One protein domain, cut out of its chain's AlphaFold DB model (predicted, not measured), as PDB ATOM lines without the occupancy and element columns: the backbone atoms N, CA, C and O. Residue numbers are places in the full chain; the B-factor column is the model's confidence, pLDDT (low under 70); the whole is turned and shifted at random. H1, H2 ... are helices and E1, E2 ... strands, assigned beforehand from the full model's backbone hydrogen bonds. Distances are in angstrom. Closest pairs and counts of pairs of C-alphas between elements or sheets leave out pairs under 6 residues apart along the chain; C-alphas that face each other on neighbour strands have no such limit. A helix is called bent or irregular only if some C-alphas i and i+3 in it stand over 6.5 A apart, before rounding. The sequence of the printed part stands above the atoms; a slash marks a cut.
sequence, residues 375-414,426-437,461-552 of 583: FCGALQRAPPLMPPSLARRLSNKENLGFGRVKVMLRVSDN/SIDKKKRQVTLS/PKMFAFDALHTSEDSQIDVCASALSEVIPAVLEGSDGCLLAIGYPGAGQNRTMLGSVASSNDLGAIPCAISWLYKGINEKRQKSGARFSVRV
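AT A GLANCE: This is residues 375 to 414, 426 to 437 and 461 to 552 of the 583 residues of the protein "CLUMA_CG006805, isoform A" of Clunio marinus (UniProt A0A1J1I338). The model is an elongated body with a small three-strand sheet, E2 E3 E4, at one end of its long axis and a group of helices toward the other, where the kinked helix H3 lies near the middle, the long helix H5 crosses it and the shorter H2 runs beside it. A second sheet of two strands, E1 and E5, sits between the three-strand sheet and H3, and residues 545 to 552 fold back after H5. The printed part has 144 residues, with five named helices and six named strands in the order H1 H2 E1 E2 E3 E4 E5 H3 E6 H4 H5. The sheet E2 - E3 - E4 is antiparallel, E1 and E5 are parallel, and the class is mixed, helices and strands. The whole is compact, with a radius of gyration of the C-alphas of 16.2 A, and spans 55 by 36 by 25 A.

HOW THE PARTS SIT: In the largest sheet E3, residues 433 to 436, is the inner strand between the edge strands E2, residues 426 to 428, and E4, residues 462 to 465. E2 and E3 form a hairpin, antiparallel at 168 degrees, with N 428 and O 433 at 2.8 A, within hydrogen-bond range. E3 and E4 are antiparallel at 159 degrees, with N 434 and O 464 at 2.8 A, also within range. E5, residues 468 to 470, comes nearest to E3 where the C-alphas of Gln 433 and Leu 469 are 7.6 A apart. E1, residues 408 to 410, is parallel to E5 at 8 degrees, with N 470 and O 409 at 2.9 A, within range. H3, residues 476 to 492, has a kink of 49 degrees near residue 483 and is irregular, with C-alphas 483 and 486 7.3 A apart; its closest C-alphas to E5 are those of Val 479 and His 470, at 6.8 A. H3 and H5, residues 525 to 544, touch, closest at the C-alphas of Cys 480 and Ala 525, 5.0 A, at a steep tilt of 41 degrees, the same way. H2, residues 388 to 395, touches H3, closest at the C-alphas of Leu 390 and Ser 485, 5.7 A, at a shallow tilt of 10 degrees, the same way. E6, residues 497 to 499, pairs with no named strand; its closest C-alpha to H3 is that of Gly 497, 5.2 A from that of Val 487. H1, residues 375 to 381, only just touches H5, with 3 pairs of C-alphas within 8 A, closest at Phe 375 and Pro 527, 7.1 A; H5 does so with residues 527 to 531 alone. H4, residues 509 to 513, only just touches H5, with 3 pairs of C-alphas within 8 A, closest at Met 513 and Ala 525, 4.7 A; H5 does so with residues 525 to 526 alone. Every O i to N i+4 pair is within hydrogen-bond range in H1, H4 and H5, against 3 of 4 in H2 and 10 of 13 in H3.

IN THESE COORDINATES: H1 begins at C-alpha 375, (-20.740, 33.982, -27.609). H5, the longest helix, measures 27.0 A and ends at C-alpha 544, (-3.774, 58.994, -22.314). H3 measures 23.3 A, H2 10.5 A, E4 10.5 A and E3 10.2 A. E4 begins at C-alpha 462, (-39.900, 54.630, -55.852).

THE WHOLE: The two C-alphas farthest apart are those of Ser 437 and Gly 545, 55.1 A. Residues 415 to 425 are not printed, with 15.2 A between C-alphas 414 and 426; residues 438 to 460 are not printed either, with 4.7 A between C-alphas 437 and 461. Of the links that are printed whole, H2 to E1 and H4 to H5 are long. The mean pLDDT of the printed part is 89.4; residues 397 to 403 and 413 to 414 are under 70.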
ATOM      1  N   PHE A 375     -21.389  32.734 -27.164       89.94
ATOM      2  CA  PHE A 375     -20.740  33.982 -27.609       89.94
ATOM      3  C   PHE A 375     -19.527  34.387 -26.754       89.94
ATOM      4  O   PHE A 375     -18.579  34.960 -27.284       89.94
ATOM      5  N   CYS A 376     -19.518  34.061 -25.456       89.50
ATOM      6  CA  CYS A 376     -18.372  34.330 -24.582       89.50
ATOM      7  C   CYS A 376     -17.162  33.473 -24.991       89.50
ATOM      8  O   CYS A 376     -16.085  34.002 -25.257       89.50
ATOM      9  N   GLY A 377     -17.369  32.161 -25.151       88.12
ATOM     10  CA  GLY A 377     -16.342  31.233 -25.631       88.12
ATOM     11  C   GLY A 377     -15.869  31.544 -27.054       88.12
ATOM     12  O   GLY A 377     -14.678  31.441 -27.330       88.12
ATOM     13  N   ALA A 378     -16.764  31.990 -27.943       89.31
ATOM     14  CA  ALA A 378     -16.401  32.440 -29.286       89.31
ATOM     15  C   ALA A 378     -15.461  33.662 -29.244       89.31
ATOM     16  O   ALA A 378     -14.397  33.632 -29.860       89.31
ATOM     17  N   LEU A 379     -15.799  34.691 -28.455       90.69
ATOM     18  CA  LEU A 379     -14.962  35.885 -28.278       90.69
ATOM     19  C   LEU A 379     -13.614  35.592 -27.599       90.69
ATOM     20  O   LEU A 379     -12.618  36.220 -27.946       90.69
ATOM     21  N   GLN A 380     -13.568  34.647 -26.657       89.62
ATOM     22  CA  GLN A 380     -12.324  34.221 -26.001       89.62
ATOM     23  C   GLN A 380     -11.420  33.399 -26.933       89.62
ATOM     24  O   GLN A 380     -10.200  33.531 -26.875       89.62
ATOM     25  N   ARG A 381     -12.008  32.559 -27.795       89.06
ATOM     26  CA  ARG A 381     -11.293  31.686 -28.740       89.06
ATOM     27  C   ARG A 381     -10.774  32.442 -29.964       89.06
ATOM     28  O   ARG A 381      -9.665  32.179 -30.414       89.06
ATOM     29  N   ALA A 382     -11.592  33.331 -30.523       89.38
ATOM     30  CA  ALA A 382     -11.309  34.056 -31.757       89.38
ATOM     31  C   ALA A 382     -12.033  35.421 -31.755       89.38
ATOM     32  O   ALA A 382     -13.111  35.555 -32.342       89.38
ATOM     33  N   PRO A 383     -11.477  36.454 -31.095       90.69
ATOM     34  CA  PRO A 383     -12.082  37.783 -31.094       90.69
ATOM     35  C   PRO A 383     -12.102  38.376 -32.519       90.69
ATOM     36  O   PRO A 383     -11.108  38.266 -33.242       90.69
ATOM     37  N   PRO A 384     -13.200  39.033 -32.941       92.88
ATOM     38  CA  PRO A 384     -13.332  39.574 -34.292       92.88
ATOM     39  C   PRO A 384     -12.305  40.682 -34.539       92.88
ATOM     40  O   PRO A 384     -12.180  41.613 -33.735       92.88
ATOM     41  N   LEU A 385     -11.592  40.601 -35.666       92.38
ATOM     42  CA  LEU A 385     -10.562  41.573 -36.037       92.38
ATOM     43  C   LEU A 385     -11.163  42.978 -36.182       92.38
ATOM     44  O   LEU A 385     -12.247  43.158 -36.728       92.38
ATOM     45  N   MET A 386     -10.449  43.985 -35.677       92.81
ATOM     46  CA  MET A 386     -10.889  45.379 -35.745       92.81
ATOM     47  C   MET A 386     -10.683  45.942 -37.165       92.81
ATOM     48  O   MET A 386      -9.540  45.953 -37.630       92.81
ATOM     49  N   PRO A 387     -11.727  46.475 -37.828       93.38
ATOM     50  CA  PRO A 387     -11.630  47.017 -39.180       93.38
ATOM     51  C   PRO A 387     -10.630  48.183 -39.271       93.38
ATOM     52  O   PRO A 387     -10.652  49.060 -38.400       93.38
ATOM     53  N   PRO A 388      -9.811  48.287 -40.338       90.94
ATOM     54  CA  PRO A 388      -8.867  49.398 -40.508       90.94
ATOM     55  C   PRO A 388      -9.533  50.786 -40.507       90.94
ATOM     56  O   PRO A 388      -8.952  51.759 -40.025       90.94
ATOM     57  N   SER A 389     -10.774  50.877 -40.993       88.19
ATOM     58  CA  SER A 389     -11.600  52.094 -40.993       88.19
ATOM     59  C   SER A 389     -12.117  52.498 -39.606       88.19
ATOM     60  O   SER A 389     -12.467  53.662 -39.400       88.19
ATOM     61  N   LEU A 390     -12.174  51.565 -38.650       90.06
ATOM     62  CA  LEU A 390     -12.425  51.854 -37.239       90.06
ATOM     63  C   LEU A 390     -11.107  52.195 -36.535       90.06
ATOM     64  O   LEU A 390     -11.021  53.241 -35.900       90.06
ATOM     65  N   ALA A 391     -10.058  51.389 -36.728       90.75
ATOM     66  CA  ALA A 391      -8.741  51.614 -36.129       90.75
ATOM     67  C   ALA A 391      -8.177  53.019 -36.433       90.75
ATOM     68  O   ALA A 391      -7.717  53.702 -35.522       90.75
ATOM     69  N   ARG A 392      -8.308  53.508 -37.676       88.88
ATOM     70  CA  ARG A 392      -7.892  54.873 -38.068       88.88
ATOM     71  C   ARG A 392      -8.664  55.987 -37.338       88.88
ATOM     72  O   ARG A 392      -8.115  57.047 -37.073       88.88
ATOM     73  N   ARG A 393      -9.922  55.749 -36.955       86.38
ATOM     74  CA  ARG A 393     -10.720  56.686 -36.135       86.38
ATOM     75  C   ARG A 393     -10.490  56.533 -34.628       86.38
ATOM     76  O   ARG A 393     -10.969  57.353 -33.861       86.38
ATOM     77  N   LEU A 394      -9.732  55.518 -34.207       86.38
ATOM     78  CA  LEU A 394      -9.198  55.384 -32.846       86.38
ATOM     79  C   LEU A 394      -7.741  55.885 -32.732       86.38
ATOM     80  O   LEU A 394      -7.219  56.030 -31.622       86.38
ATOM     81  N   SER A 395      -7.067  56.169 -33.855       82.81
ATOM     82  CA  SER A 395      -5.819  56.947 -33.885       82.81
ATOM     83  C   SER A 395      -6.066  58.450 -34.029       82.81
ATOM     84  O   SER A 395      -5.394  59.233 -33.363       82.81
ATOM     85  N   ASN A 396      -7.025  58.856 -34.867       76.56
ATOM     86  CA  ASN A 396      -7.206  60.253 -35.258       76.56
ATOM     87  C   ASN A 396      -8.299  60.949 -34.433       76.56
ATOM     88  O   ASN A 396      -9.441  60.500 -34.421       76.56
ATOM     89  N   LYS A 397      -7.989  62.116 -33.847       64.00
ATOM     90  CA  LYS A 397      -8.979  63.051 -33.266       64.00
ATOM     91  C   LYS A 397      -9.716  63.890 -34.332       64.00
ATOM     92  O   LYS A 397     -10.072  65.037 -34.083       64.00
ATOM     93  N   GLU A 398      -9.894  63.359 -35.540       57.09
ATOM     94  CA  GLU A 398     -10.705  64.023 -36.568       57.09
ATOM     95  C   GLU A 398     -12.172  64.040 -36.135       57.09
ATOM     96  O   GLU A 398     -12.622  63.100 -35.485       57.09
ATOM     97  N   ASN A 399     -12.908  65.098 -36.491       54.09
ATOM     98  CA  ASN A 399     -14.282  65.324 -36.033       54.09
ATOM     99  C   ASN A 399     -15.175  64.092 -36.250       54.09
ATOM    100  O   ASN A 399     -15.634  63.816 -37.362       54.09
ATOM    101  N   LEU A 400     -15.460  63.379 -35.158       62.19
ATOM    102  CA  LEU A 400     -16.508  62.374 -35.120       62.19
ATOM    103  C   LEU A 400     -17.829  63.070 -35.480       62.19
ATOM    104  O   LEU A 400     -18.049  64.221 -35.101       62.19
ATOM    105  N   GLY A 401     -18.716  62.382 -36.202       55.94
ATOM    106  CA  GLY A 401     -19.997  62.927 -36.671       55.94
ATOM    107  C   GLY A 401     -21.040  63.107 -35.563       55.94
ATOM    108  O   GLY A 401     -22.155  62.603 -35.692       55.94
ATOM    109  N   PHE A 402     -20.680  63.771 -34.462       59.59
ATOM    110  CA  PHE A 402     -21.521  63.975 -33.287       59.59
ATOM    111  C   PHE A 402     -22.887  64.556 -33.684       59.59
ATOM    112  O   PHE A 402     -22.976  65.574 -34.365       59.59
ATOM    113  N   GLY A 403     -23.965  63.889 -33.265       64.19
ATOM    114  CA  GLY A 403     -25.341  64.305 -33.553       64.19
ATOM    115  C   GLY A 403     -25.898  63.911 -34.930       64.19
ATOM    116  O   GLY A 403     -27.092  64.106 -35.150       64.19
ATOM    117  N   ARG A 404     -25.112  63.319 -35.845       77.94
ATOM    118  CA  ARG A 404     -25.652  62.790 -37.109       77.94
ATOM    119  C   ARG A 404     -26.334  61.436 -36.888       77.94
ATOM    120  O   ARG A 404     -25.710  60.483 -36.431       77.94
ATOM    121  N   VAL A 405     -27.599  61.333 -37.296       89.56
ATOM    122  CA  VAL A 405     -28.271  60.039 -37.488       89.56
ATOM    123  C   VAL A 405     -27.755  59.406 -38.780       89.56
ATOM    124  O   VAL A 405     -27.671  60.080 -39.806       89.56
ATOM    125  N   LYS A 406     -27.422  58.114 -38.723       91.75
ATOM    126  CA  LYS A 406     -26.983  57.307 -39.864       91.75
ATOM    127  C   LYS A 406     -28.024  56.230 -40.153       91.75
ATOM    128  O   LYS A 406     -28.343  55.446 -39.262       91.75
ATOM    129  N   VAL A 407     -28.530  56.168 -41.382       95.12
ATOM    130  CA  VAL A 407     -29.546  55.191 -41.798       95.12
ATOM    131  C   VAL A 407     -28.927  54.195 -42.773       95.12
ATOM    132  O   VAL A 407     -28.436  54.561 -43.838       95.12
ATOM    133  N   MET A 408     -28.943  52.919 -42.401       95.19
ATOM    134  CA  MET A 408     -28.369  51.824 -43.181       95.19
ATOM    135  C   MET A 408     -29.444  50.781 -43.468       95.19
ATOM    136  O   MET A 408     -30.215  50.439 -42.574       95.19
ATOM    137  N   LEU A 409     -29.467  50.248 -44.688       95.38
ATOM    138  CA  LEU A 409     -30.364  49.158 -45.071       95.38
ATOM    139  C   LEU A 409     -29.546  47.897 -45.356       95.38
ATOM    140  O   LEU A 409     -28.612  47.923 -46.156       95.38
ATOM    141  N   ARG A 410     -29.930  46.791 -44.712       93.81
ATOM    142  CA  ARG A 410     -29.510  45.440 -45.083       93.81
ATOM    143  C   ARG A 410     -30.687  44.729 -45.737       93.81
ATOM    144  O   ARG A 410     -31.739  44.604 -45.116       93.81
ATOM    145  N   VAL A 411     -30.498  44.247 -46.957       90.75
ATOM    146  CA  VAL A 411     -31.438  43.347 -47.628       90.75
ATOM    147  C   VAL A 411     -31.056  41.914 -47.264       90.75
ATOM    148  O   VAL A 411     -29.891  41.533 -47.380       90.75
ATOM    149  N   SER A 412     -32.027  41.141 -46.778       83.25
ATOM    150  CA  SER A 412     -31.843  39.733 -46.416       83.25
ATOM    151  C   SER A 412     -32.382  38.830 -47.517       83.25
ATOM    152  O   SER A 412     -33.497  39.020 -47.998       83.25
ATOM    153  N   ASP A 413     -31.589  37.825 -47.867       69.25
ATOM    154  CA  ASP A 413     -31.825  36.893 -48.968       69.25
ATOM    155  C   ASP A 413     -32.767  35.753 -48.550       69.25
ATOM    156  O   ASP A 413     -32.399  34.583 -48.469       69.25
ATOM    157  N   ASN A 414     -33.993  36.139 -48.193       59.47
ATOM    158  CA  ASN A 414     -35.095  35.227 -47.905       59.47
ATOM    159  C   ASN A 414     -35.995  35.117 -49.149       59.47
ATOM    160  O   ASN A 414     -37.188  35.421 -49.086       59.47
ATOM    161  N   SER A 426     -34.508  46.691 -56.796       89.62
ATOM    162  CA  SER A 426     -33.223  46.923 -57.465       89.62
ATOM    163  C   SER A 426     -32.290  47.730 -56.559       89.62
ATOM    164  O   SER A 426     -32.736  48.619 -55.831       89.62
ATOM    165  N   ILE A 427     -30.997  47.393 -56.558       91.19
ATOM    166  CA  ILE A 427     -30.020  47.844 -55.556       91.19
ATOM    167  C   ILE A 427     -28.774  48.396 -56.257       91.19
ATOM    168  O   ILE A 427     -27.956  47.648 -56.788       91.19
ATOM    169  N   ASP A 428     -28.580  49.712 -56.204       92.19
ATOM    170  CA  ASP A 428     -27.361  50.372 -56.666       92.19
ATOM    171  C   ASP A 428     -26.451  50.688 -55.470       92.19
ATOM    172  O   ASP A 428     -26.521  51.759 -54.853       92.19
ATOM    173  N   LYS A 429     -25.549  49.749 -55.146       91.19
ATOM    174  CA  LYS A 429     -24.532  49.930 -54.092       91.19
ATOM    175  C   LYS A 429     -23.613  51.137 -54.341       91.19
ATOM    176  O   LYS A 429     -23.121  51.713 -53.371       91.19
ATOM    177  N   LYS A 430     -23.388  51.559 -55.597       92.19
ATOM    178  CA  LYS A 430     -22.512  52.701 -55.928       92.19
ATOM    179  C   LYS A 430     -23.188  54.031 -55.590       92.19
ATOM    180  O   LYS A 430     -22.567  54.879 -54.955       92.19
ATOM    181  N   LYS A 431     -24.468  54.186 -55.945       91.50
ATOM    182  CA  LYS A 431     -25.303  55.343 -55.563       91.50
ATOM    183  C   LYS A 431     -25.828  55.270 -54.120       91.50
ATOM    184  O   LYS A 431     -26.405  56.241 -53.643       91.50
ATOM    185  N   ARG A 432     -25.645  54.130 -53.438       94.31
ATOM    186  CA  ARG A 432     -26.267  53.779 -52.141       94.31
ATOM    187  C   ARG A 432     -27.791  53.924 -52.184       94.31
ATOM    188  O   ARG A 432     -28.423  54.395 -51.239       94.31
ATOM    189  N   GLN A 433     -28.358  53.527 -53.320       94.75
ATOM    190  CA  GLN A 433     -29.748  53.746 -53.690       94.75
ATOM    191  C   GLN A 433     -30.473  52.411 -53.882       94.75
ATOM    192  O   GLN A 433     -29.925  51.477 -54.463       94.75
ATOM    193  N   VAL A 434     -31.713  52.333 -53.410       93.56
ATOM    194  CA  VAL A 434     -32.636  51.224 -53.661       93.56
ATOM    195  C   VAL A 434     -33.842  51.755 -54.418       93.56
ATOM    196  O   VAL A 434     -34.381  52.809 -54.078       93.56
ATOM    197  N   THR A 435     -34.268  51.008 -55.426       92.00
ATOM    198  CA  THR A 435     -35.431  51.309 -56.257       92.00
ATOM    199  C   THR A 435     -36.461  50.203 -56.081       92.00
ATOM    200  O   THR A 435     -36.143  49.029 -56.269       92.00
ATOM    201  N   LEU A 436     -37.687  50.583 -55.722       90.31
ATOM    202  CA  LEU A 436     -38.853  49.708 -55.703       90.31
ATOM    203  C   LEU A 436     -39.677  49.932 -56.973       90.31
ATOM    204  O   LEU A 436     -40.185  51.032 -57.198       90.31
ATOM    205  N   SER A 437     -39.817  48.883 -57.773       86.94
ATOM    206  CA  SER A 437     -40.769  48.810 -58.883       86.94
ATOM    207  C   SER A 437     -42.047  48.145 -58.387       86.94
ATOM    208  O   SER A 437     -41.980  47.172 -57.635       86.94
ATOM    209  N   PRO A 461     -41.000  54.133 -60.523       83.38
ATOM    210  CA  PRO A 461     -40.295  53.403 -59.473       83.38
ATOM    211  C   PRO A 461     -39.822  54.294 -58.314       83.38
ATOM    212  O   PRO A 461     -39.189  55.338 -58.504       83.38
ATOM    213  N   LYS A 462     -40.119  53.865 -57.087       90.25
ATOM    214  CA  LYS A 462     -39.900  54.630 -55.852       90.25
ATOM    215  C   LYS A 462     -38.454  54.447 -55.386       90.25
ATOM    216  O   LYS A 462     -38.030  53.335 -55.084       90.25
ATOM    217  N   MET A 463     -37.691  55.539 -55.340       92.12
ATOM    218  CA  MET A 463     -36.248  55.521 -55.070       92.12
ATOM    219  C   MET A 463     -35.889  56.067 -53.682       92.12
ATOM    220  O   MET A 463     -36.255  57.190 -53.336       92.12
ATOM    221  N   PHE A 464     -35.078  55.313 -52.942       95.12
ATOM    222  CA  PHE A 464     -34.627  55.604 -51.578       95.12
ATOM    223  C   PHE A 464     -33.096  55.583 -51.511       95.12
ATOM    224  O   PHE A 464     -32.468  54.750 -52.159       95.12
ATOM    225  N   ALA A 465     -32.484  56.479 -50.736       94.69
ATOM    226  CA  ALA A 465     -31.030  56.561 -50.568       94.69
ATOM    227  C   ALA A 465     -30.640  56.405 -49.092       94.69
ATOM    228  O   ALA A 465     -31.366  56.865 -48.212       94.69
ATOM    229  N   PHE A 466     -29.499  55.765 -48.837       95.75
ATOM    230  CA  PHE A 466     -29.051  55.358 -47.501       95.75
ATOM    231  C   PHE A 466     -27.571  55.703 -47.276       95.75
ATOM    232  O   PHE A 466     -26.783  55.759 -48.219       95.75
ATOM    233  N   ASP A 467     -27.150  55.872 -46.018       94.44
ATOM    234  CA  ASP A 467     -25.736  56.090 -45.685       94.44
ATOM    235  C   ASP A 467     -24.875  54.855 -45.997       94.44
ATOM    236  O   ASP A 467     -23.696  54.991 -46.331       94.44
ATOM    237  N   ALA A 468     -25.452  53.650 -45.927       94.88
ATOM    238  CA  ALA A 468     -24.872  52.423 -46.473       94.88
ATOM    239  C   ALA A 468     -25.957  51.415 -46.883       94.88
ATOM    240  O   ALA A 468     -27.023  51.351 -46.265       94.88
ATOM    241  N   LEU A 469     -25.638  50.600 -47.890       95.06
ATOM    242  CA  LEU A 469     -26.425  49.449 -48.328       95.06
ATOM    243  C   LEU A 469     -25.620  48.168 -48.144       95.06
ATOM    244  O   LEU A 469     -24.433  48.157 -48.467       95.06
ATOM    245  N   HIS A 470     -26.290  47.117 -47.677       94.44
ATOM    246  CA  HIS A 470     -25.742  45.771 -47.521       94.44
ATOM    247  C   HIS A 470     -26.723  44.715 -48.057       94.44
ATOM    248  O   HIS A 470     -27.938  44.906 -47.974       94.44
ATOM    249  N   THR A 471     -26.216  43.606 -48.583       91.81
ATOM    250  CA  THR A 471     -26.967  42.481 -49.180       91.81
ATOM    251  C   THR A 471     -26.427  41.130 -48.663       91.81
ATOM    252  O   THR A 471     -25.742  41.103 -47.637       91.81
ATOM    253  N   SER A 472     -26.753  39.993 -49.296       87.00
ATOM    254  CA  SER A 472     -26.257  38.661 -48.892       87.00
ATOM    255  C   SER A 472     -24.767  38.449 -49.159       87.00
ATOM    256  O   SER A 472     -24.133  37.680 -48.439       87.00
ATOM    257  N   GLU A 473     -24.210  39.131 -50.159       89.50
ATOM    258  CA  GLU A 473     -22.803  39.035 -50.559       89.50
ATOM    259  C   GLU A 473     -21.862  39.857 -49.662       89.50
ATOM    260  O   GLU A 473     -20.651  39.637 -49.687       89.50
ATOM    261  N   ASP A 474     -22.387  40.796 -48.864       92.81
ATOM    262  CA  ASP A 474     -21.578  41.555 -47.906       92.81
ATOM    263  C   ASP A 474     -21.390  40.753 -46.614       92.81
ATOM    264  O   ASP A 474     -22.344  40.243 -46.012       92.81
ATOM    265  N   SER A 475     -20.142  40.652 -46.159       93.12
ATOM    266  CA  SER A 475     -19.818  39.836 -44.995       93.12
ATOM    267  C   SER A 475     -20.447  40.400 -43.714       93.12
ATOM    268  O   SER A 475     -20.603  41.611 -43.531       93.12
ATOM    269  N   GLN A 476     -20.775  39.518 -42.767       93.94
ATOM    270  CA  GLN A 476     -21.340  39.937 -41.483       93.94
ATOM    271  C   GLN A 476     -20.378  40.863 -40.708       93.94
ATOM    272  O   GLN A 476     -20.838  41.790 -40.037       93.94
ATOM    273  N   ILE A 477     -19.060  40.695 -40.875       93.62
ATOM    274  CA  ILE A 477     -18.044  41.570 -40.280       93.62
ATOM    275  C   ILE A 477     -17.998  42.967 -40.939       93.62
ATOM    276  O   ILE A 477     -17.809  43.952 -40.224       93.62
ATOM    277  N   ASP A 478     -18.275  43.094 -42.244       94.50
ATOM    278  CA  ASP A 478     -18.370  44.388 -42.949       94.50
ATOM    279  C   ASP A 478     -19.639  45.170 -42.579       94.50
ATOM    280  O   ASP A 478     -19.592  46.391 -42.385       94.50
ATOM    281  N   VAL A 479     -20.767  44.474 -42.390       95.19
ATOM    282  CA  VAL A 479     -22.001  45.065 -41.838       95.19
ATOM    283  C   VAL A 479     -21.718  45.651 -40.447       95.19
ATOM    284  O   VAL A 479     -22.023  46.820 -40.187       95.19
ATOM    285  N   CYS A 480     -21.060  44.879 -39.573       96.38
ATOM    286  CA  CYS A 480     -20.639  45.324 -38.242       96.38
ATOM    287  C   CYS A 480     -19.659  46.508 -38.307       96.38
ATOM    288  O   CYS A 480     -19.825  47.484 -37.571       96.38
ATOM    289  N   ALA A 481     -18.674  46.466 -39.209       95.00
ATOM    290  CA  ALA A 481     -17.710  47.544 -39.428       95.00
ATOM    291  C   ALA A 481     -18.392  48.855 -39.844       95.00
ATOM    292  O   ALA A 481     -18.059  49.923 -39.328       95.00
ATOM    293  N   SER A 482     -19.367  48.767 -40.751       94.50
ATOM    294  CA  SER A 482     -20.126  49.899 -41.285       94.50
ATOM    295  C   SER A 482     -21.079  50.514 -40.248       94.50
ATOM    296  O   SER A 482     -21.220  51.738 -40.201       94.50
ATOM    297  N   ALA A 483     -21.673  49.697 -39.371       94.69
ATOM    298  CA  ALA A 483     -22.564  50.155 -38.305       94.69
ATOM    299  C   ALA A 483     -21.805  50.766 -37.111       94.69
ATOM    300  O   ALA A 483     -22.086  51.886 -36.689       94.69
ATOM    301  N   LEU A 484     -20.802  50.058 -36.583       94.88
ATOM    302  CA  LEU A 484     -20.074  50.451 -35.365       94.88
ATOM    303  C   LEU A 484     -19.016  51.540 -35.614       94.88
ATOM    304  O   LEU A 484     -18.610  52.226 -34.676       94.88
ATOM    305  N   SER A 485     -18.641  51.707 -36.887       92.31
ATOM    306  CA  SER A 485     -17.997  52.847 -37.553       92.31
ATOM    307  C   SER A 485     -17.889  54.150 -36.744       92.31
ATOM    308  O   SER A 485     -16.780  54.621 -36.500       92.31
ATOM    309  N   GLU A 486     -19.022  54.746 -36.359       89.56
ATOM    310  CA  GLU A 486     -19.078  56.012 -35.608       89.56
ATOM    311  C   GLU A 486     -19.446  55.818 -34.126       89.56
ATOM    312  O   GLU A 486     -19.062  56.632 -33.288       89.56
ATOM    313  N   VAL A 487     -20.133  54.721 -33.787       92.31
ATOM    314  CA  VAL A 487     -20.650  54.445 -32.435       92.31
ATOM    315  C   VAL A 487     -19.518  54.228 -31.429       92.31
ATOM    316  O   VAL A 487     -19.520  54.836 -30.362       92.31
ATOM    317  N   ILE A 488     -18.533  53.382 -31.751       94.06
ATOM    318  CA  ILE A 488     -17.468  53.028 -30.796       94.06
ATOM    319  C   ILE A 488     -16.531  54.212 -30.507       94.06
ATOM    320  O   ILE A 488     -16.279  54.466 -29.326       94.06
ATOM    321  N   PRO A 489     -16.049  54.981 -31.508       91.06
ATOM    322  CA  PRO A 489     -15.260  56.180 -31.238       91.06
ATOM    323  C   PRO A 489     -16.038  57.217 -30.412       91.06
ATOM    324  O   PRO A 489     -15.490  57.752 -29.453       91.06
ATOM    325  N   ALA A 490     -17.327  57.446 -30.705       89.81
ATOM    326  CA  ALA A 490     -18.140  58.419 -29.966       89.81
ATOM    327  C   ALA A 490     -18.280  58.051 -28.479       89.81
ATOM    328  O   ALA A 490     -18.107  58.907 -27.611       89.81
ATOM    329  N   VAL A 491     -18.501  56.766 -28.182       91.88
ATOM    330  CA  VAL A 491     -18.556  56.244 -26.807       91.88
ATOM    331  C   VAL A 491     -17.211  56.379 -26.093       91.88
ATOM    332  O   VAL A 491     -17.179  56.734 -24.917       91.88
ATOM    333  N   LEU A 492     -16.091  56.152 -26.782       90.75
ATOM    334  CA  LEU A 492     -14.751  56.310 -26.199       90.75
ATOM    335  C   LEU A 492     -14.387  57.775 -25.916       90.75
ATOM    336  O   LEU A 492     -13.623  58.033 -24.982       90.75
ATOM    337  N   GLU A 493     -14.954  58.733 -26.653       88.56
ATOM    338  CA  GLU A 493     -14.897  60.172 -26.346       88.56
ATOM    339  C   GLU A 493     -15.980  60.639 -25.346       88.56
ATOM    340  O   GLU A 493     -16.054  61.823 -25.029       88.56
ATOM    341  N   GLY A 494     -16.782  59.726 -24.783       87.81
ATOM    342  CA  GLY A 494     -17.748  60.022 -23.715       87.81
ATOM    343  C   GLY A 494     -19.123  60.510 -24.184       87.81
ATOM    344  O   GLY A 494     -19.916  60.960 -23.359       87.81
ATOM    345  N   SER A 495     -19.431  60.414 -25.481       89.56
ATOM    346  CA  SER A 495     -20.790  60.623 -26.005       89.56
ATOM    347  C   SER A 495     -21.643  59.355 -25.881       89.56
ATOM    348  O   SER A 495     -21.122  58.241 -25.890       89.56
ATOM    349  N   ASP A 496     -22.967  59.500 -25.805       89.50
ATOM    350  CA  ASP A 496     -23.882  58.353 -25.858       89.50
ATOM    351  C   ASP A 496     -23.917  57.745 -27.275       89.50
ATOM    352  O   ASP A 496     -24.026  58.467 -28.269       89.50
ATOM    353  N   GLY A 497     -23.850  56.411 -27.374       91.06
ATOM    354  CA  GLY A 497     -23.909  55.671 -28.639       91.06
ATOM    355  C   GLY A 497     -25.055  54.658 -28.675       91.06
ATOM    356  O   GLY A 497     -25.282  53.928 -27.706       91.06
ATOM    357  N   CYS A 498     -25.769  54.590 -29.804       93.44
ATOM    358  CA  CYS A 498     -26.901  53.683 -30.007       93.44
ATOM    359  C   CYS A 498     -26.892  53.084 -31.422       93.44
ATOM    360  O   CYS A 498     -26.571  53.769 -32.391       93.44
ATOM    361  N   LEU A 499     -27.271  51.808 -31.528       95.12
ATOM    362  CA  LEU A 499     -27.507  51.095 -32.783       95.12
ATOM    363  C   LEU A 499     -28.832  50.334 -32.671       95.12
ATOM    364  O   LEU A 499     -29.055  49.623 -31.689       95.12
ATOM    365  N   LEU A 500     -29.693  50.477 -33.679       94.31
ATOM    366  CA  LEU A 500     -31.013  49.847 -33.752       94.31
ATOM    367  C   LEU A 500     -31.121  49.019 -35.036       94.31
ATOM    368  O   LEU A 500     -30.783  49.508 -36.113       94.31
ATOM    369  N   ALA A 501     -31.632  47.793 -34.931       93.62
ATOM    370  CA  ALA A 501     -31.997  46.965 -36.078       93.62
ATOM    371  C   ALA A 501     -33.527  46.909 -36.193       93.62
ATOM    372  O   ALA A 501     -34.198  46.360 -35.321       93.62
ATOM    373  N   ILE A 502     -34.069  47.485 -37.267       92.00
ATOM    374  CA  ILE A 502     -35.512  47.626 -37.512       92.00
ATOM    375  C   ILE A 502     -35.857  46.906 -38.822       92.00
ATOM    376  O   ILE A 502     -35.077  46.934 -39.770       92.00
ATOM    377  N   GLY A 503     -37.014  46.245 -38.871       89.38
ATOM    378  CA  GLY A 503     -37.510  45.528 -40.048       89.38
ATOM    379  C   GLY A 503     -38.676  44.604 -39.698       89.38
ATOM    380  O   GLY A 503     -39.048  44.497 -38.528       89.38
ATOM    381  N   TYR A 504     -39.219  43.909 -40.695       83.75
ATOM    382  CA  TYR A 504     -40.282  42.911 -40.517       83.75
ATOM    383  C   TYR A 504     -39.786  41.645 -39.790       83.75
ATOM    384  O   TYR A 504     -38.591  41.338 -39.855       83.75
ATOM    385  N   PRO A 505     -40.652  40.878 -39.105       82.94
ATOM    386  CA  PRO A 505     -40.268  39.600 -38.503       82.94
ATOM    387  C   PRO A 505     -39.560  38.679 -39.508       82.94
ATOM    388  O   PRO A 505     -39.999  38.532 -40.644       82.94
ATOM    389  N   GLY A 506     -38.432  38.089 -39.107       81.62
ATOM    390  CA  GLY A 506     -37.617  37.232 -39.979       81.62
ATOM    391  C   GLY A 506     -36.645  37.964 -40.919       81.62
ATOM    392  O   GLY A 506     -35.773  37.310 -41.484       81.62
ATOM    393  N   ALA A 507     -36.691  39.298 -41.027       85.31
ATOM    394  CA  ALA A 507     -35.830  40.081 -41.928       85.31
ATOM    395  C   ALA A 507     -34.330  40.134 -41.538       85.31
ATOM    396  O   ALA A 507     -33.552  40.842 -42.176       85.31
ATOM    397  N   GLY A 508     -33.887  39.391 -40.518       89.75
ATOM    398  CA  GLY A 508     -32.465  39.240 -40.177       89.75
ATOM    399  C   GLY A 508     -31.929  40.180 -39.089       89.75
ATOM    400  O   GLY A 508     -30.712  40.297 -38.941       89.75
ATOM    401  N   GLN A 509     -32.788  40.818 -38.287       91.62
ATOM    402  CA  GLN A 509     -32.390  41.691 -37.169       91.62
ATOM    403  C   GLN A 509     -31.492  40.941 -36.173       91.62
ATOM    404  O   GLN A 509     -30.370  41.368 -35.914       91.62
ATOM    405  N   ASN A 510     -31.928  39.768 -35.695       91.31
ATOM    406  CA  ASN A 510     -31.149  38.941 -34.763       91.31
ATOM    407  C   ASN A 510     -29.824  38.454 -35.386       91.31
ATOM    408  O   ASN A 510     -28.794  38.477 -34.717       91.31
ATOM    409  N   ARG A 511     -29.812  38.096 -36.683       92.19
ATOM    410  CA  ARG A 511     -28.578  37.757 -37.425       92.19
ATOM    411  C   ARG A 511     -27.629  38.956 -37.529       92.19
ATOM    412  O   ARG A 511     -26.422  38.781 -37.509       92.19
ATOM    413  N   THR A 512     -28.158  40.174 -37.606       94.81
ATOM    414  CA  THR A 512     -27.354  41.402 -37.684       94.81
ATOM    415  C   THR A 512     -26.806  41.819 -36.315       94.81
ATOM    416  O   THR A 512     -25.653  42.232 -36.219       94.81
ATOM    417  N   MET A 513     -27.602  41.684 -35.249       95.56
ATOM    418  CA  MET A 513     -27.234  42.122 -33.897       95.56
ATOM    419  C   MET A 513     -26.411  41.082 -33.128       95.56
ATOM    420  O   MET A 513     -25.396  41.442 -32.541       95.56
ATOM    421  N   LEU A 514     -26.792  39.802 -33.149       94.25
ATOM    422  CA  LEU A 514     -26.076  38.721 -32.456       94.25
ATOM    423  C   LEU A 514     -25.181  37.915 -33.403       94.25
ATOM    424  O   LEU A 514     -24.035  37.626 -33.060       94.25
ATOM    425  N   GLY A 515     -25.669  37.606 -34.606       93.19
ATOM    426  CA  GLY A 515     -24.954  36.757 -35.563       93.19
ATOM    427  C   GLY A 515     -24.948  35.284 -35.159       93.19
ATOM    428  O   GLY A 515     -25.896  34.802 -34.539       93.19
ATOM    429  N   SER A 516     -23.886  34.567 -35.526       91.94
ATOM    430  CA  SER A 516     -23.658  33.160 -35.174       91.94
ATOM    431  C   SER A 516     -22.341  32.986 -34.418       91.94
ATOM    432  O   SER A 516     -21.414  33.775 -34.568       91.94
ATOM    433  N   VAL A 517     -22.249  31.921 -33.619       91.12
ATOM    434  CA  VAL A 517     -21.018  31.504 -32.920       91.12
ATOM    435  C   VAL A 517     -20.127  30.580 -33.764       91.12
ATOM    436  O   VAL A 517     -19.084  30.140 -33.284       91.12
ATOM    437  N   ALA A 518     -20.533  30.265 -35.002       86.88
ATOM    438  CA  ALA A 518     -19.838  29.325 -35.884       86.88
ATOM    439  C   ALA A 518     -18.429  29.794 -36.294       86.88
ATOM    440  O   ALA A 518     -17.499  28.988 -36.325       86.88
ATOM    441  N   SER A 519     -18.250  31.091 -36.561       84.56
ATOM    442  CA  SER A 519     -16.944  31.700 -36.826       84.56
ATOM    443  C   SER A 519     -16.851  33.109 -36.237       84.56
ATOM    444  O   SER A 519     -17.863  33.741 -35.935       84.56
ATOM    445  N   SER A 520     -15.632  33.636 -36.115       84.56
ATOM    446  CA  SER A 520     -15.387  35.025 -35.706       84.56
ATOM    447  C   SER A 520     -15.878  36.064 -36.724       84.56
ATOM    448  O   SER A 520     -16.083  37.219 -36.354       84.56
ATOM    449  N   ASN A 521     -16.091  35.664 -37.983       88.25
ATOM    450  CA  ASN A 521     -16.604  36.526 -39.049       88.25
ATOM    451  C   ASN A 521     -18.141  36.575 -39.079       88.25
ATOM    452  O   ASN A 521     -18.698  37.543 -39.591       88.25
ATOM    453  N   ASP A 522     -18.821  35.572 -38.508       93.00
ATOM    454  CA  ASP A 522     -20.289  35.507 -38.397       93.00
ATOM    455  C   ASP A 522     -20.845  36.234 -37.160       93.00
ATOM    456  O   ASP A 522     -22.061  36.280 -36.959       93.00
ATOM    457  N   LEU A 523     -19.972  36.797 -36.321       95.00
ATOM    458  CA  LEU A 523     -20.345  37.536 -35.119       95.00
ATOM    459  C   LEU A 523     -21.092  38.834 -35.475       95.00
ATOM    460  O   LEU A 523     -20.640  39.641 -36.287       95.00
ATOM    461  N   GLY A 524     -22.250  39.042 -34.846       95.38
ATOM    462  CA  GLY A 524     -23.080  40.228 -35.049       95.38
ATOM    463  C   GLY A 524     -22.552  41.484 -34.350       95.38
ATOM    464  O   GLY A 524     -21.519  41.481 -33.673       95.38
ATOM    465  N   ALA A 525     -23.296  42.580 -34.487       96.81
ATOM    466  CA  ALA A 525     -22.881  43.887 -33.986       96.81
ATOM    467  C   ALA A 525     -22.611  43.913 -32.467       96.81
ATOM    468  O   ALA A 525     -21.712  44.622 -32.031       96.81
ATOM    469  N   ILE A 526     -23.324  43.125 -31.657       96.44
ATOM    470  CA  ILE A 526     -23.135  43.031 -30.200       96.44
ATOM    471  C   ILE A 526     -21.753  42.442 -29.844       96.44
ATOM    472  O   ILE A 526     -20.956  43.158 -29.229       96.44
ATOM    473  N   PRO A 527     -21.404  41.192 -30.222       95.81
ATOM    474  CA  PRO A 527     -20.078  40.640 -29.933       95.81
ATOM    475  C   PRO A 527     -18.932  41.426 -30.596       95.81
ATOM    476  O   PRO A 527     -17.891  41.620 -29.962       95.81
ATOM    477  N   CYS A 528     -19.117  41.957 -31.813       96.81
ATOM    478  CA  CYS A 528     -18.135  42.854 -32.435       96.81
ATOM    479  C   CYS A 528     -17.922  44.136 -31.618       96.81
ATOM    480  O   CYS A 528     -16.776  44.502 -31.351       96.81
ATOM    481  N   ALA A 529     -18.997  44.786 -31.159       96.94
ATOM    482  CA  ALA A 529     -18.907  46.000 -30.352       96.94
ATOM    483  C   ALA A 529     -18.178  45.764 -29.030       96.94
ATOM    484  O   ALA A 529     -17.319  46.566 -28.672       96.94
ATOM    485  N   ILE A 530     -18.458  44.654 -28.340       95.19
ATOM    486  CA  ILE A 530     -17.770  44.284 -27.095       95.19
ATOM    487  C   ILE A 530     -16.258  44.148 -27.344       95.19
ATOM    488  O   ILE A 530     -15.467  44.813 -26.674       95.19
ATOM    489  N   SER A 531     -15.855  43.347 -28.338       95.31
ATOM    490  CA  SER A 531     -14.441  43.138 -28.696       95.31
ATOM    491  C   SER A 531     -13.722  44.456 -29.015       95.31
ATOM    492  O   SER A 531     -12.678  44.783 -28.440       95.31
ATOM    493  N   TRP A 532     -14.301  45.257 -29.913       96.44
ATOM    494  CA  TRP A 532     -13.664  46.471 -30.420       96.44
ATOM    495  C   TRP A 532     -13.674  47.619 -29.404       96.44
ATOM    496  O   TRP A 532     -12.711  48.386 -29.364       96.44
ATOM    497  N   LEU A 533     -14.692  47.706 -28.538       95.56
ATOM    498  CA  LEU A 533     -14.732  48.662 -27.429       95.56
ATOM    499  C   LEU A 533     -13.624  48.370 -26.412       95.56
ATOM    500  O   LEU A 533     -12.884  49.283 -26.059       95.56
ATOM    501  N   TYR A 534     -13.444  47.114 -25.983       94.88
ATOM    502  CA  TYR A 534     -12.361  46.765 -25.052       94.88
ATOM    503  C   TYR A 534     -10.967  46.983 -25.657       94.88
ATOM    504  O   TYR A 534     -10.059  47.436 -24.954       94.88
ATOM    505  N   LYS A 535     -10.792  46.751 -26.967       94.38
ATOM    506  CA  LYS A 535      -9.555  47.126 -27.666       94.38
ATOM    507  C   LYS A 535      -9.335  48.648 -27.650       94.38
ATOM    508  O   LYS A 535      -8.260  49.090 -27.251       94.38
ATOM    509  N   GLY A 536     -10.348  49.443 -27.996       92.94
ATOM    510  CA  GLY A 536     -10.273  50.909 -27.964       92.94
ATOM    511  C   GLY A 536     -10.038  51.489 -26.562       92.94
ATOM    512  O   GLY A 536      -9.259  52.429 -26.413       92.94
ATOM    513  N   ILE A 537     -10.620  50.884 -25.519       93.69
ATOM    514  CA  ILE A 537     -10.337  51.194 -24.106       93.69
ATOM    515  C   ILE A 537      -8.855  50.967 -23.790       93.69
ATOM    516  O   ILE A 537      -8.216  51.842 -23.209       93.69
ATOM    517  N   ASN A 538      -8.290  49.819 -24.180       93.38
ATOM    518  CA  ASN A 538      -6.878  49.517 -23.933       93.38
ATOM    519  C   ASN A 538      -5.950  50.503 -24.658       93.38
ATOM    520  O   ASN A 538      -5.025  51.023 -24.033       93.38
ATOM    521  N   GLU A 539      -6.229  50.816 -25.926       91.31
ATOM    522  CA  GLU A 539      -5.473  51.818 -26.685       91.31
ATOM    523  C   GLU A 539      -5.569  53.215 -26.057       91.31
ATOM    524  O   GLU A 539      -4.550  53.881 -25.883       91.31
ATOM    525  N   LYS A 540      -6.769  53.675 -25.679       88.38
ATOM    526  CA  LYS A 540      -6.946  55.007 -25.082       88.38
ATOM    527  C   LYS A 540      -6.326  55.092 -23.685       88.38
ATOM    528  O   LYS A 540      -5.698  56.103 -23.370       88.38
ATOM    529  N   ARG A 541      -6.396  54.021 -22.885       90.38
ATOM    530  CA  ARG A 541      -5.682  53.901 -21.601       90.38
ATOM    531  C   ARG A 541      -4.164  53.999 -21.789       90.38
ATOM    532  O   ARG A 541      -3.524  54.720 -21.035       90.38
ATOM    533  N   GLN A 542      -3.597  53.335 -22.800       91.12
ATOM    534  CA  GLN A 542      -2.167  53.432 -23.131       91.12
ATOM    535  C   GLN A 542      -1.770  54.834 -23.626       91.12
ATOM    536  O   GLN A 542      -0.757  55.366 -23.187       91.12
ATOM    537  N   LYS A 543      -2.575  55.448 -24.503       89.44
ATOM    538  CA  LYS A 543      -2.302  56.764 -25.113       89.44
ATOM    539  C   LYS A 543      -2.489  57.956 -24.158       89.44
ATOM    540  O   LYS A 543      -1.928  59.014 -24.419       89.44
ATOM    541  N   SER A 544      -3.323  57.836 -23.117       87.00
ATOM    542  CA  SER A 544      -3.774  58.994 -22.314       87.00
ATOM    543  C   SER A 544      -3.909  58.768 -20.803       87.00
ATOM    544  O   SER A 544      -4.309  59.684 -20.090       87.00
ATOM    545  N   GLY A 545      -3.651  57.559 -20.293       88.62
ATOM    546  CA  GLY A 545      -3.851  57.223 -18.875       88.62
ATOM    547  C   GLY A 545      -5.318  57.161 -18.416       88.62
ATOM    548  O   GLY A 545      -5.576  56.850 -17.253       88.62
ATOM    549  N   ALA A 546      -6.283  57.423 -19.307       87.44
ATOM    550  CA  ALA A 546      -7.709  57.460 -18.988       87.44
ATOM    551  C   ALA A 546      -8.206  56.163 -18.317       87.44
ATOM    552  O   ALA A 546      -7.928  55.045 -18.766       87.44
ATOM    553  N   ARG A 547      -8.973  56.330 -17.231       89.75
ATOM    554  CA  ARG A 547      -9.538  55.240 -16.425       89.75
ATOM    555  C   ARG A 547     -10.972  54.967 -16.867       89.75
ATOM    556  O   ARG A 547     -11.815  55.856 -16.817       89.75
ATOM    557  N   PHE A 548     -11.250  53.724 -17.251       90.25
ATOM    558  CA  PHE A 548     -12.560  53.290 -17.734       90.25
ATOM    559  C   PHE A 548     -13.238  52.350 -16.735       90.25
ATOM    560  O   PHE A 548     -12.590  51.489 -16.141       90.25
ATOM    561  N   SER A 549     -14.557  52.481 -16.606       90.62
ATOM    562  CA  SER A 549     -15.434  51.499 -15.968       90.62
ATOM    563  C   SER A 549     -16.531  51.132 -16.964       90.62
ATOM    564  O   SER A 549     -17.164  52.019 -17.539       90.62
ATOM    565  N   VAL A 550     -16.727  49.835 -17.196       91.69
ATOM    566  CA  VAL A 550     -17.750  49.301 -18.104       91.69
ATOM    567  C   VAL A 550     -18.833  48.635 -17.263       91.69
ATOM    568  O   VAL A 550     -18.532  47.905 -16.320       91.69
ATOM    569  N   ARG A 551     -20.096  48.896 -17.599       91.12
ATOM    570  CA  ARG A 551     -21.279  48.266 -17.000       91.12
ATOM    571  C   ARG A 551     -22.191  47.790 -18.126       91.12
ATOM    572  O   ARG A 551     -22.165  48.364 -19.213       91.12
ATOM    573  N   VAL A 552     -22.982  46.755 -17.866       89.69
ATOM    574  CA  VAL A 552     -23.904  46.157 -18.840       89.69
ATOM    575  C   VAL A 552     -25.286  46.045 -18.205       89.69
ATOM    576  O   VAL A 552     -25.404  45.681 -17.039       89.69
TER     577      VAL A 552